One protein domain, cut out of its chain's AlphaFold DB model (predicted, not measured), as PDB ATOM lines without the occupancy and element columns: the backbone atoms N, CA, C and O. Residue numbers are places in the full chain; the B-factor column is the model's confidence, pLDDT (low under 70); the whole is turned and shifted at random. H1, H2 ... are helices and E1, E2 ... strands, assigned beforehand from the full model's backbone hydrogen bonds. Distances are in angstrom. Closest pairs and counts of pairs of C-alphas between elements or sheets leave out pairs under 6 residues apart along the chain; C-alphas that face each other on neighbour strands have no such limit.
ATOM      1  N   ILE A   3     196.773 135.841 190.642       96.44
ATOM      2  CA  ILE A   3     196.314 134.492 190.346       96.44
ATOM      3  C   ILE A   3     195.514 134.006 191.543       96.44
ATOM      4  O   ILE A   3     196.046 133.891 192.641       96.44
ATOM      5  N   VAL A   4     194.247 133.681 191.328       96.62
ATOM      6  CA  VAL A   4     193.367 133.148 192.373       96.62
ATOM      7  C   VAL A   4     192.881 131.760 191.996       96.62
ATOM      8  O   VAL A   4     192.878 131.382 190.823       96.62
ATOM      9  N   SER A   5     192.446 130.996 192.989       96.44
ATOM     10  CA  SER A   5     191.768 129.720 192.781       96.44
ATOM     11  C   SER A   5     190.297 129.849 193.174       96.44
ATOM     12  O   SER A   5     189.994 130.399 194.227       96.44
ATOM     13  N   ILE A   6     189.380 129.347 192.347       92.88
ATOM     14  CA  ILE A   6     187.951 129.258 192.673       92.88
ATOM     15  C   ILE A   6     187.564 127.781 192.681       92.88
ATOM     16  O   ILE A   6     187.729 127.077 191.685       92.88
ATOM     17  N   ARG A   7     187.071 127.305 193.823       91.69
ATOM     18  CA  ARG A   7     186.626 125.929 194.039       91.69
ATOM     19  C   ARG A   7     185.119 125.810 193.833       91.69
ATOM     20  O   ARG A   7     184.350 126.494 194.505       91.69
ATOM     21  N   ASP A   8     184.715 124.882 192.970       87.50
ATOM     22  CA  ASP A   8     183.325 124.465 192.761       87.50
ATOM     23  C   ASP A   8     183.199 122.961 193.067       87.50
ATOM     24  O   ASP A   8     183.618 122.084 192.299       87.50
ATOM     25  N   GLY A   9     182.707 122.655 194.270       85.81
ATOM     26  CA  GLY A   9     182.669 121.294 194.800       85.81
ATOM     27  C   GLY A   9     184.057 120.644 194.830       85.81
ATOM     28  O   GLY A   9     184.934 121.038 195.600       85.81
ATOM     29  N   LYS A  10     184.258 119.614 193.996       88.00
ATOM     30  CA  LYS A  10     185.535 118.882 193.889       88.00
ATOM     31  C   LYS A  10     186.528 119.492 192.894       88.00
ATOM     32  O   LYS A  10     187.671 119.044 192.850       88.00
ATOM     33  N   TYR A  11     186.098 120.451 192.078       90.31
ATOM     34  CA  TYR A  11     186.920 121.064 191.038       90.31
ATOM     35  C   TYR A  11     187.511 122.386 191.532       90.31
ATOM     36  O   TYR A  11     186.879 123.096 192.312       90.31
ATOM     37  N   VAL A  12     188.735 122.696 191.100       92.81
ATOM     38  CA  VAL A  12     189.434 123.947 191.420       92.81
ATOM     39  C   VAL A  12     189.978 124.529 190.128       92.81
ATOM     40  O   VAL A  12     190.865 123.935 189.513       92.81
ATOM     41  N   ASP A  13     189.470 125.697 189.757       93.44
ATOM     42  CA  ASP A  13     189.940 126.452 188.604       93.44
ATOM     43  C   ASP A  13     190.893 127.556 189.054       93.44
ATOM     44  O   ASP A  13     190.668 128.213 190.074       93.44
ATOM     45  N   ARG A  14     191.960 127.777 188.283       95.62
ATOM     46  CA  ARG A  14     192.908 128.871 188.507       95.62
ATOM     47  C   ARG A  14     192.669 129.982 187.505       95.62
ATOM     48  O   ARG A  14     192.626 129.733 186.302       95.62
ATOM     49  N   TRP A  15     192.593 131.203 188.008       95.19
ATOM     50  CA  TRP A  15     192.222 132.377 187.239       95.19
ATOM     51  C   TRP A  15     193.273 133.465 187.373       95.19
ATOM     52  O   TRP A  15     193.669 133.825 188.477       95.19
ATOM     53  N   GLU A  16     193.701 134.004 186.238       96.38
ATOM     54  CA  GLU A  16     194.517 135.210 186.170       96.38
ATOM     55  C   GLU A  16     193.603 136.430 186.085       96.38
ATOM     56  O   GLU A  16     192.756 136.514 185.193       96.38
ATOM     57  N   ILE A  17     193.812 137.385 186.986       95.81
ATOM     58  CA  ILE A  17     193.012 138.596 187.140       95.81
ATOM     59  C   ILE A  17     193.906 139.826 186.956       95.81
ATOM     60  O   ILE A  17     195.012 139.918 187.507       95.81
ATOM     61  N   LYS A  18     193.437 140.813 186.187       95.81
ATOM     62  CA  LYS A  18     194.104 142.114 186.022       95.81
ATOM     63  C   LYS A  18     193.114 143.261 186.248       95.81
ATOM     64  O   LYS A  18     192.027 143.213 185.668       95.81
ATOM     65  N   PRO A  19     193.481 144.287 187.038       95.69
ATOM     66  CA  PRO A  19     192.612 145.436 187.251       95.69
ATOM     67  C   PRO A  19     192.490 146.243 185.952       95.69
ATOM     68  O   PRO A  19     193.468 146.368 185.211       95.69
ATOM     69  N   ILE A  20     191.297 146.773 185.684       95.56
ATOM     70  CA  ILE A  20     191.056 147.751 184.613       95.56
ATOM     71  C   ILE A  20     190.799 149.117 185.257       95.56
ATOM     72  O   ILE A  20     191.505 150.079 184.966       95.56
ATOM     73  N   ASP A  21     189.829 149.172 186.174       95.38
ATOM     74  CA  ASP A  21     189.522 150.320 187.029       95.38
ATOM     75  C   ASP A  21     188.995 149.841 188.399       95.38
ATOM     76  O   ASP A  21     189.114 148.667 188.738       95.38
ATOM     77  N   ILE A  22     188.427 150.742 189.204       93.56
ATOM     78  CA  ILE A  22     187.950 150.438 190.567       93.56
ATOM     79  C   ILE A  22     186.687 149.559 190.624       93.56
ATOM     80  O   ILE A  22     186.306 149.096 191.693       93.56
ATOM     81  N   THR A  23     186.027 149.334 189.491       94.06
ATOM     82  CA  THR A  23     184.805 148.523 189.354       94.06
ATOM     83  C   THR A  23     184.945 147.374 188.357       94.06
ATOM     84  O   THR A  23     184.129 146.451 188.386       94.06
ATOM     85  N   HIS A  24     185.973 147.404 187.505       96.38
ATOM     86  CA  HIS A  24     186.196 146.449 186.429       96.38
ATOM     87  C   HIS A  24     187.531 145.728 186.540       96.38
ATOM     88  O   HIS A  24     188.577 146.293 186.875       96.38
ATOM     89  N   PHE A  25     187.510 144.475 186.114       96.19
ATOM     90  CA  PHE A  25     188.695 143.648 185.988       96.19
ATOM     91  C   PHE A  25     188.592 142.774 184.745       96.19
ATOM     92  O   PHE A  25     187.511 142.538 184.210       96.19
ATOM     93  N   SER A  26     189.738 142.291 184.286       96.25
ATOM     94  CA  SER A  26     189.817 141.277 183.244       96.25
ATOM     95  C   SER A  26     190.253 139.948 183.849       96.25
ATOM     96  O   SER A  26     191.080 139.926 184.765       96.25
ATOM     97  N   MET A  27     189.674 138.853 183.365       95.06
ATOM     98  CA  MET A  27     189.856 137.510 183.906       95.06
ATOM     99  C   MET A  27     190.009 136.487 182.781       95.06
ATOM    100  O   MET A  27     189.373 136.591 181.728       95.06
ATOM    101  N   ARG A  28     190.887 135.503 182.986       95.19
ATOM    102  CA  ARG A  28     191.051 134.334 182.106       95.19
ATOM    103  C   ARG A  28     191.552 133.124 182.885       95.19
ATOM    104  O   ARG A  28     192.165 133.285 183.938       95.19
ATOM    105  N   MET A  29     191.340 131.926 182.347       94.19
ATOM    106  CA  MET A  29     191.918 130.706 182.916       94.19
ATOM    107  C   MET A  29     193.448 130.778 182.868       94.19
ATOM    108  O   MET A  29     194.024 131.122 181.828       94.19
ATOM    109  N   ALA A  30     194.101 130.456 183.983       92.38
ATOM    110  CA  ALA A  30     195.555 130.484 184.097       92.38
ATOM    111  C   ALA A  30     196.195 129.499 183.111       92.38
ATOM    112  O   ALA A  30     195.752 128.357 182.979       92.38
ATOM    113  N   GLY A  31     197.230 129.952 182.404       87.94
ATOM    114  CA  GLY A  31     197.895 129.151 181.370       87.94
ATOM    115  C   GLY A  31     197.065 128.898 180.104       87.94
ATOM    116  O   GLY A  31     197.508 128.138 179.248       87.94
ATOM    117  N   SER A  32     195.888 129.516 179.958       88.25
ATOM    118  CA  SER A  32     195.158 129.489 178.691       88.25
ATOM    119  C   SER A  32     195.655 130.587 177.746       88.25
ATOM    120  O   SER A  32     195.818 131.746 178.142       88.25
ATOM    121  N   ASP A  33     195.789 130.249 176.464       86.00
ATOM    122  CA  ASP A  33     195.952 131.227 175.374       86.00
ATOM    123  C   ASP A  33     194.612 131.903 175.003       86.00
ATOM    124  O   ASP A  33     194.469 132.519 173.947       86.00
ATOM    125  N   GLY A  34     193.600 131.753 175.863       76.31
ATOM    126  CA  GLY A  34     192.240 132.219 175.647       76.31
ATOM    127  C   GLY A  34     192.079 133.733 175.779       76.31
ATOM    128  O   GLY A  34     192.917 134.445 176.340       76.31
ATOM    129  N   ILE A  35     190.941 134.216 175.272       85.81
ATOM    130  CA  ILE A  35     190.535 135.622 175.353       85.81
ATOM    131  C   ILE A  35     190.328 136.006 176.820       85.81
ATOM    132  O   ILE A  35     189.683 135.288 177.582       85.81
ATOM    133  N   CYS A  36     190.859 137.165 177.205       90.12
ATOM    134  CA  CYS A  36     190.576 137.756 178.503       90.12
ATOM    135  C   CYS A  36     189.218 138.456 178.452       90.12
ATOM    136  O   CYS A  36     188.985 139.290 177.577       90.12
ATOM    137  N   LEU A  37     188.326 138.095 179.370       93.19
ATOM    138  CA  LEU A  37     186.989 138.670 179.460       93.19
ATOM    139  C   LEU A  37     186.976 139.762 180.525       93.19
ATOM    140  O   LEU A  37     187.589 139.600 181.580       93.19
ATOM    141  N   SER A  38     186.290 140.864 180.239       95.12
ATOM    142  CA  SER A  38     186.102 141.965 181.183       95.12
ATOM    143  C   SER A  38     184.807 141.774 181.957       95.12
ATOM    144  O   SER A  38     183.776 141.478 181.356       95.12
ATOM    145  N   PHE A  39     184.866 141.994 183.264       95.44
ATOM    146  CA  PHE A  39     183.747 141.820 184.179       95.44
ATOM    147  C   PHE A  39     183.604 143.020 185.110       95.44
ATOM    148  O   PHE A  39     184.585 143.696 185.435       95.44
ATOM    149  N   HIS A  40     182.379 143.239 185.581       96.31
ATOM    150  CA  HIS A  40     182.109 144.115 186.714       96.31
ATOM    151  C   HIS A  40     182.276 143.326 188.011       96.31
ATOM    152  O   HIS A  40     181.799 142.197 188.133       96.31
ATOM    153  N   VAL A  41     182.858 143.949 189.037       92.25
ATOM    154  CA  VAL A  41     182.992 143.342 190.373       92.25
ATOM    155  C   VAL A  41     181.645 142.826 190.908       92.25
ATOM    156  O   VAL A  41     181.574 141.733 191.461       92.25
ATOM    157  N   GLY A  42     180.545 143.550 190.653       90.25
ATOM    158  CA  GLY A  42     179.197 143.188 191.106       90.25
ATOM    159  C   GLY A  42     178.630 141.887 190.518       90.25
ATOM    160  O   GLY A  42     177.754 141.285 191.135       90.25
ATOM    161  N   GLU A  43     179.146 141.401 189.384       92.06
ATOM    162  CA  GLU A  43     178.707 140.129 188.781       92.06
ATOM    163  C   GLU A  43     179.060 138.918 189.665       92.06
ATOM    164  O   GLU A  43     178.428 137.863 189.584       92.06
ATOM    165  N   PHE A  44     180.017 139.088 190.580       89.56
ATOM    166  CA  PHE A  44     180.519 138.043 191.470       89.56
ATOM    167  C   PHE A  44     179.922 138.096 192.878       89.56
ATOM    168  O   PHE A  44     180.365 137.354 193.749       89.56
ATOM    169  N   ALA A  45     178.875 138.897 193.113       84.38
ATOM    170  CA  ALA A  45     178.218 139.005 194.424       84.38
ATOM    171  C   ALA A  45     177.694 137.661 194.983       84.38
ATOM    172  O   ALA A  45     177.499 137.527 196.188       84.38
ATOM    173  N   HIS A  46     177.494 136.661 194.118       83.81
ATOM    174  CA  HIS A  46     177.098 135.297 194.479       83.81
ATOM    175  C   HIS A  46     178.252 134.430 195.030       83.81
ATOM    176  O   HIS A  46     178.013 133.335 195.524       83.81
ATOM    177  N   VAL A  47     179.500 134.899 194.942       87.88
ATOM    178  CA  VAL A  47     180.672 134.322 195.612       87.88
ATOM    179  C   VAL A  47     181.204 135.389 196.557       87.88
ATOM    180  O   VAL A  47     182.175 136.082 196.252       87.88
ATOM    181  N   LYS A  48     180.512 135.585 197.683       89.94
ATOM    182  CA  LYS A  48     180.667 136.779 198.521       89.94
ATOM    183  C   LYS A  48     182.119 137.048 198.927       89.94
ATOM    184  O   LYS A  48     182.595 138.168 198.767       89.94
ATOM    185  N   SER A  49     182.831 136.019 199.385       93.00
ATOM    186  CA  SER A  49     184.245 136.131 199.777       93.00
ATOM    187  C   SER A  49     185.156 136.574 198.626       93.00
ATOM    188  O   SER A  49     186.045 137.400 198.829       93.00
ATOM    189  N   PHE A  50     184.913 136.079 197.408       94.56
ATOM    190  CA  PHE A  50     185.642 136.511 196.217       94.56
ATOM    191  C   PHE A  50     185.298 137.954 195.846       94.56
ATOM    192  O   PHE A  50     186.202 138.748 195.605       94.56
ATOM    193  N   TYR A  51     184.012 138.313 195.858       94.12
ATOM    194  CA  TYR A  51     183.548 139.677 195.603       94.12
ATOM    195  C   TYR A  51     184.181 140.702 196.555       94.12
ATOM    196  O   TYR A  51     184.715 141.714 196.101       94.12
ATOM    197  N   GLU A  52     184.150 140.442 197.864       95.19
ATOM    198  CA  GLU A  52     184.690 141.352 198.878       95.19
ATOM    199  C   GLU A  52     186.204 141.531 198.717       95.19
ATOM    200  O   GLU A  52     186.689 142.666 198.693       95.19
ATOM    201  N   ALA A  53     186.942 140.430 198.529       96.12
ATOM    202  CA  ALA A  53     188.384 140.466 198.307       96.12
ATOM    203  C   ALA A  53     188.747 141.199 197.006       96.12
ATOM    204  O   ALA A  53     189.656 142.029 196.988       96.12
ATOM    205  N   LEU A  54     188.010 140.937 195.924       96.06
ATOM    206  CA  LEU A  54     188.209 141.588 194.634       96.06
ATOM    207  C   LEU A  54     187.962 143.099 194.730       96.06
ATOM    208  O   LEU A  54     188.774 143.879 194.239       96.06
ATOM    209  N   ASN A  55     186.892 143.530 195.403       96.31
ATOM    210  CA  ASN A  55     186.603 144.950 195.608       96.31
ATOM    211  C   ASN A  55     187.711 145.652 196.415       96.31
ATOM    212  O   ASN A  55     188.169 146.731 196.038       96.31
ATOM    213  N   GLN A  56     188.187 145.026 197.496       96.81
ATOM    214  CA  GLN A  56     189.294 145.560 198.296       96.81
ATOM    215  C   GLN A  56     190.599 145.635 197.493       96.81
ATOM    216  O   GLN A  56     191.322 146.627 197.591       96.81
ATOM    217  N   TRP A  57     190.880 144.638 196.654       97.44
ATOM    218  CA  TRP A  57     192.045 144.637 195.770       97.44
ATOM    219  C   TRP A  57     192.003 145.745 194.723       97.44
ATOM    220  O   TRP A  57     192.980 146.477 194.572       97.44
ATOM    221  N   LEU A  58     190.861 145.935 194.054       95.75
ATOM    222  CA  LEU A  58     190.676 147.027 193.091       95.75
ATOM    223  C   LEU A  58     190.811 148.412 193.748       95.75
ATOM    224  O   LEU A  58     191.274 149.354 193.109       95.75
ATOM    225  N   CYS A  59     190.476 148.528 195.036       95.56
ATOM    226  CA  CYS A  59     190.674 149.745 195.828       95.56
ATOM    227  C   CYS A  59     192.097 149.894 196.407       95.56
ATOM    228  O   CYS A  59     192.357 150.861 197.122       95.56
ATOM    229  N   GLY A  60     193.010 148.950 196.149       95.38
ATOM    230  CA  GLY A  60     194.379 148.966 196.673       95.38
ATOM    231  C   GLY A  60     194.490 148.685 198.177       95.38
ATOM    232  O   GLY A  60     195.474 149.077 198.798       95.38
ATOM    233  N   GLN A  61     193.481 148.048 198.775       97.38
ATOM    234  CA  GLN A  61     193.390 147.811 200.221       97.38
ATOM    235  C   GLN A  61     193.936 146.442 200.648       97.38
ATOM    236  O   GLN A  61     194.359 146.284 201.791       97.38
ATOM    237  N   GLN A  62     193.932 145.459 199.748       96.06
ATOM    238  CA  GLN A  62     194.354 144.084 200.018       96.06
ATOM    239  C   GLN A  62     195.006 143.486 198.770       96.06
ATOM    240  O   GLN A  62     194.557 143.761 197.664       96.06
ATOM    241  N   ASP A  63     196.036 142.654 198.936       96.94
ATOM    242  CA  ASP A  63     196.521 141.780 197.863       96.94
ATOM    243  C   ASP A  63     195.747 140.456 197.862       96.94
ATOM    244  O   ASP A  63     195.385 139.945 198.922       96.94
ATOM    245  N   ILE A  64     195.480 139.912 196.677       97.06
ATOM    246  CA  ILE A  64     194.691 138.686 196.494       97.06
ATOM    247  C   ILE A  64     195.461 137.577 195.774       97.06
ATOM    248  O   ILE A  64     194.902 136.504 195.551       97.06
ATOM    249  N   ASP A  65     196.723 137.804 195.397       97.62
ATOM    250  CA  ASP A  65     197.528 136.782 194.725       97.62
ATOM    251  C   ASP A  65     197.690 135.523 195.597       97.62
ATOM    252  O   ASP A  65     197.994 135.584 196.788       97.62
ATOM    253  N   GLY A  66     197.430 134.360 195.004       96.62
ATOM    254  CA  GLY A  66     197.472 133.062 195.675       96.62
ATOM    255  C   GLY A  66     196.248 132.720 196.531       96.62
ATOM    256  O   GLY A  66     196.223 131.633 197.110       96.62
ATOM    257  N   MET A  67     195.229 133.583 196.617       97.25
ATOM    258  CA  MET A  67     194.023 133.294 197.404       97.25
ATOM    259  C   MET A  67     193.156 132.197 196.775       97.25
ATOM    260  O   MET A  67     193.063 132.069 195.551       97.25
ATOM    261  N   GLU A  68     192.485 131.420 197.626       95.69
ATOM    262  CA  GLU A  68     191.486 130.427 197.230       95.69
ATOM    263  C   GLU A  68     190.106 130.833 197.754       95.69
ATOM    264  O   GLU A  68     189.937 131.139 198.933       95.69
ATOM    265  N   PHE A  69     189.115 130.795 196.867       94.12
ATOM    266  CA  PHE A  69     187.718 131.096 197.148       94.12
ATOM    267  C   PHE A  69     186.861 129.864 196.881       94.12
ATOM    268  O   PHE A  69     187.156 129.068 195.989       94.12
ATOM    269  N   VAL A  70     185.771 129.712 197.626       90.69
ATOM    270  CA  VAL A  70     184.807 128.624 197.430       90.69
ATOM    271  C   VAL A  70     183.514 129.225 196.909       90.69
ATOM    272  O   VAL A  70     183.003 130.184 197.485       90.69
ATOM    273  N   ARG A  71     182.981 128.665 195.819       83.38
ATOM    274  CA  ARG A  71     181.675 129.059 195.300       83.38
ATOM    275  C   ARG A  71     180.604 128.688 196.322       83.38
ATOM    276  O   ARG A  71     180.373 127.510 196.594       83.38
TER     277      ARG A  71
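Overview. This is residues 3 to 71 of the 75 residues of an uncharacterized protein of Spirochaetae bacterium HGW-Spirochaetae-2 (UniProt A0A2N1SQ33). A strongly twisted sheet of five strands turns round one side of the helix H2, which packs on one face of it, while the other face is bare; the short helix H1 sits at the end of E4, against H2. The first four strands go back and forth as hairpins, and the last strand, E5, returns beside E1. The printed part has 69 residues, with named elements in the order E1 E2 E3 E4 H1 H2 E5, and the mixed sheet runs E4 E3 E2 E1 E5. The class is mixed, helices and strands; the whole is compact, with a radius of gyration of the C-alphas of 11.3 A, and rounded, spanning 30 by 25 by 20 A.

Arrangement. E1, residues 3 to 8, and E2, residues 11 to 19, form an antiparallel hairpin, with N 6 and O 13 2.8 A apart, within hydrogen-bond range. E2 and E3, residues 24 to 29, form the next hairpin, with N 26 and O 18 at 2.8 A. E3 and E4, residues 37 to 40, form a third, with N 27 and O 37 at 2.8 A. E1 to E4 make a meander, each strand the antiparallel neighbour of the one before. H1, residues 41 to 44, is not on the sheet. It touches H2, residues 48 to 58, the closest C-alphas being those of Phe 44 and Tyr 51, 5.4 A apart. H2 is on the sheet at a height of 6.8 A, over none of its strands; helix on one face of a sheet makes two layers. E5, residues 68 to 70, is the parallel neighbour of E1, with N 7 and O 69 at 2.8 A. The closest C-alphas of H2 and E5, those of Phe 50 and Phe 69, are 5.9 A apart. E4 and E5 are the edge strands and are apart. In H2 every O i to N i+4 pair is within hydrogen-bond range; H1 is too short for such a pair.

Along the chain. E1 begins at C-alpha 3, (196.314, 134.492, 190.346), and is 16.6 A long from first to last C-alpha. E2 is 25.3 A, E3 17.1 A, E4 10.3 A and H1 5.9 A long. H2 is 15.3 A long and begins at C-alpha 48, (180.667, 136.779, 198.521). E5 is 6.9 A long and ends at C-alpha 70, (184.807, 128.624, 197.430).

Size, cuts and confidence. The two C-alphas farthest apart, those of Lys 10 and Asp 21, are 32.4 A apart. The printed part has no cut and no long link. The mean pLDDT of the printed part is 93.1, and no printed residue is under 70.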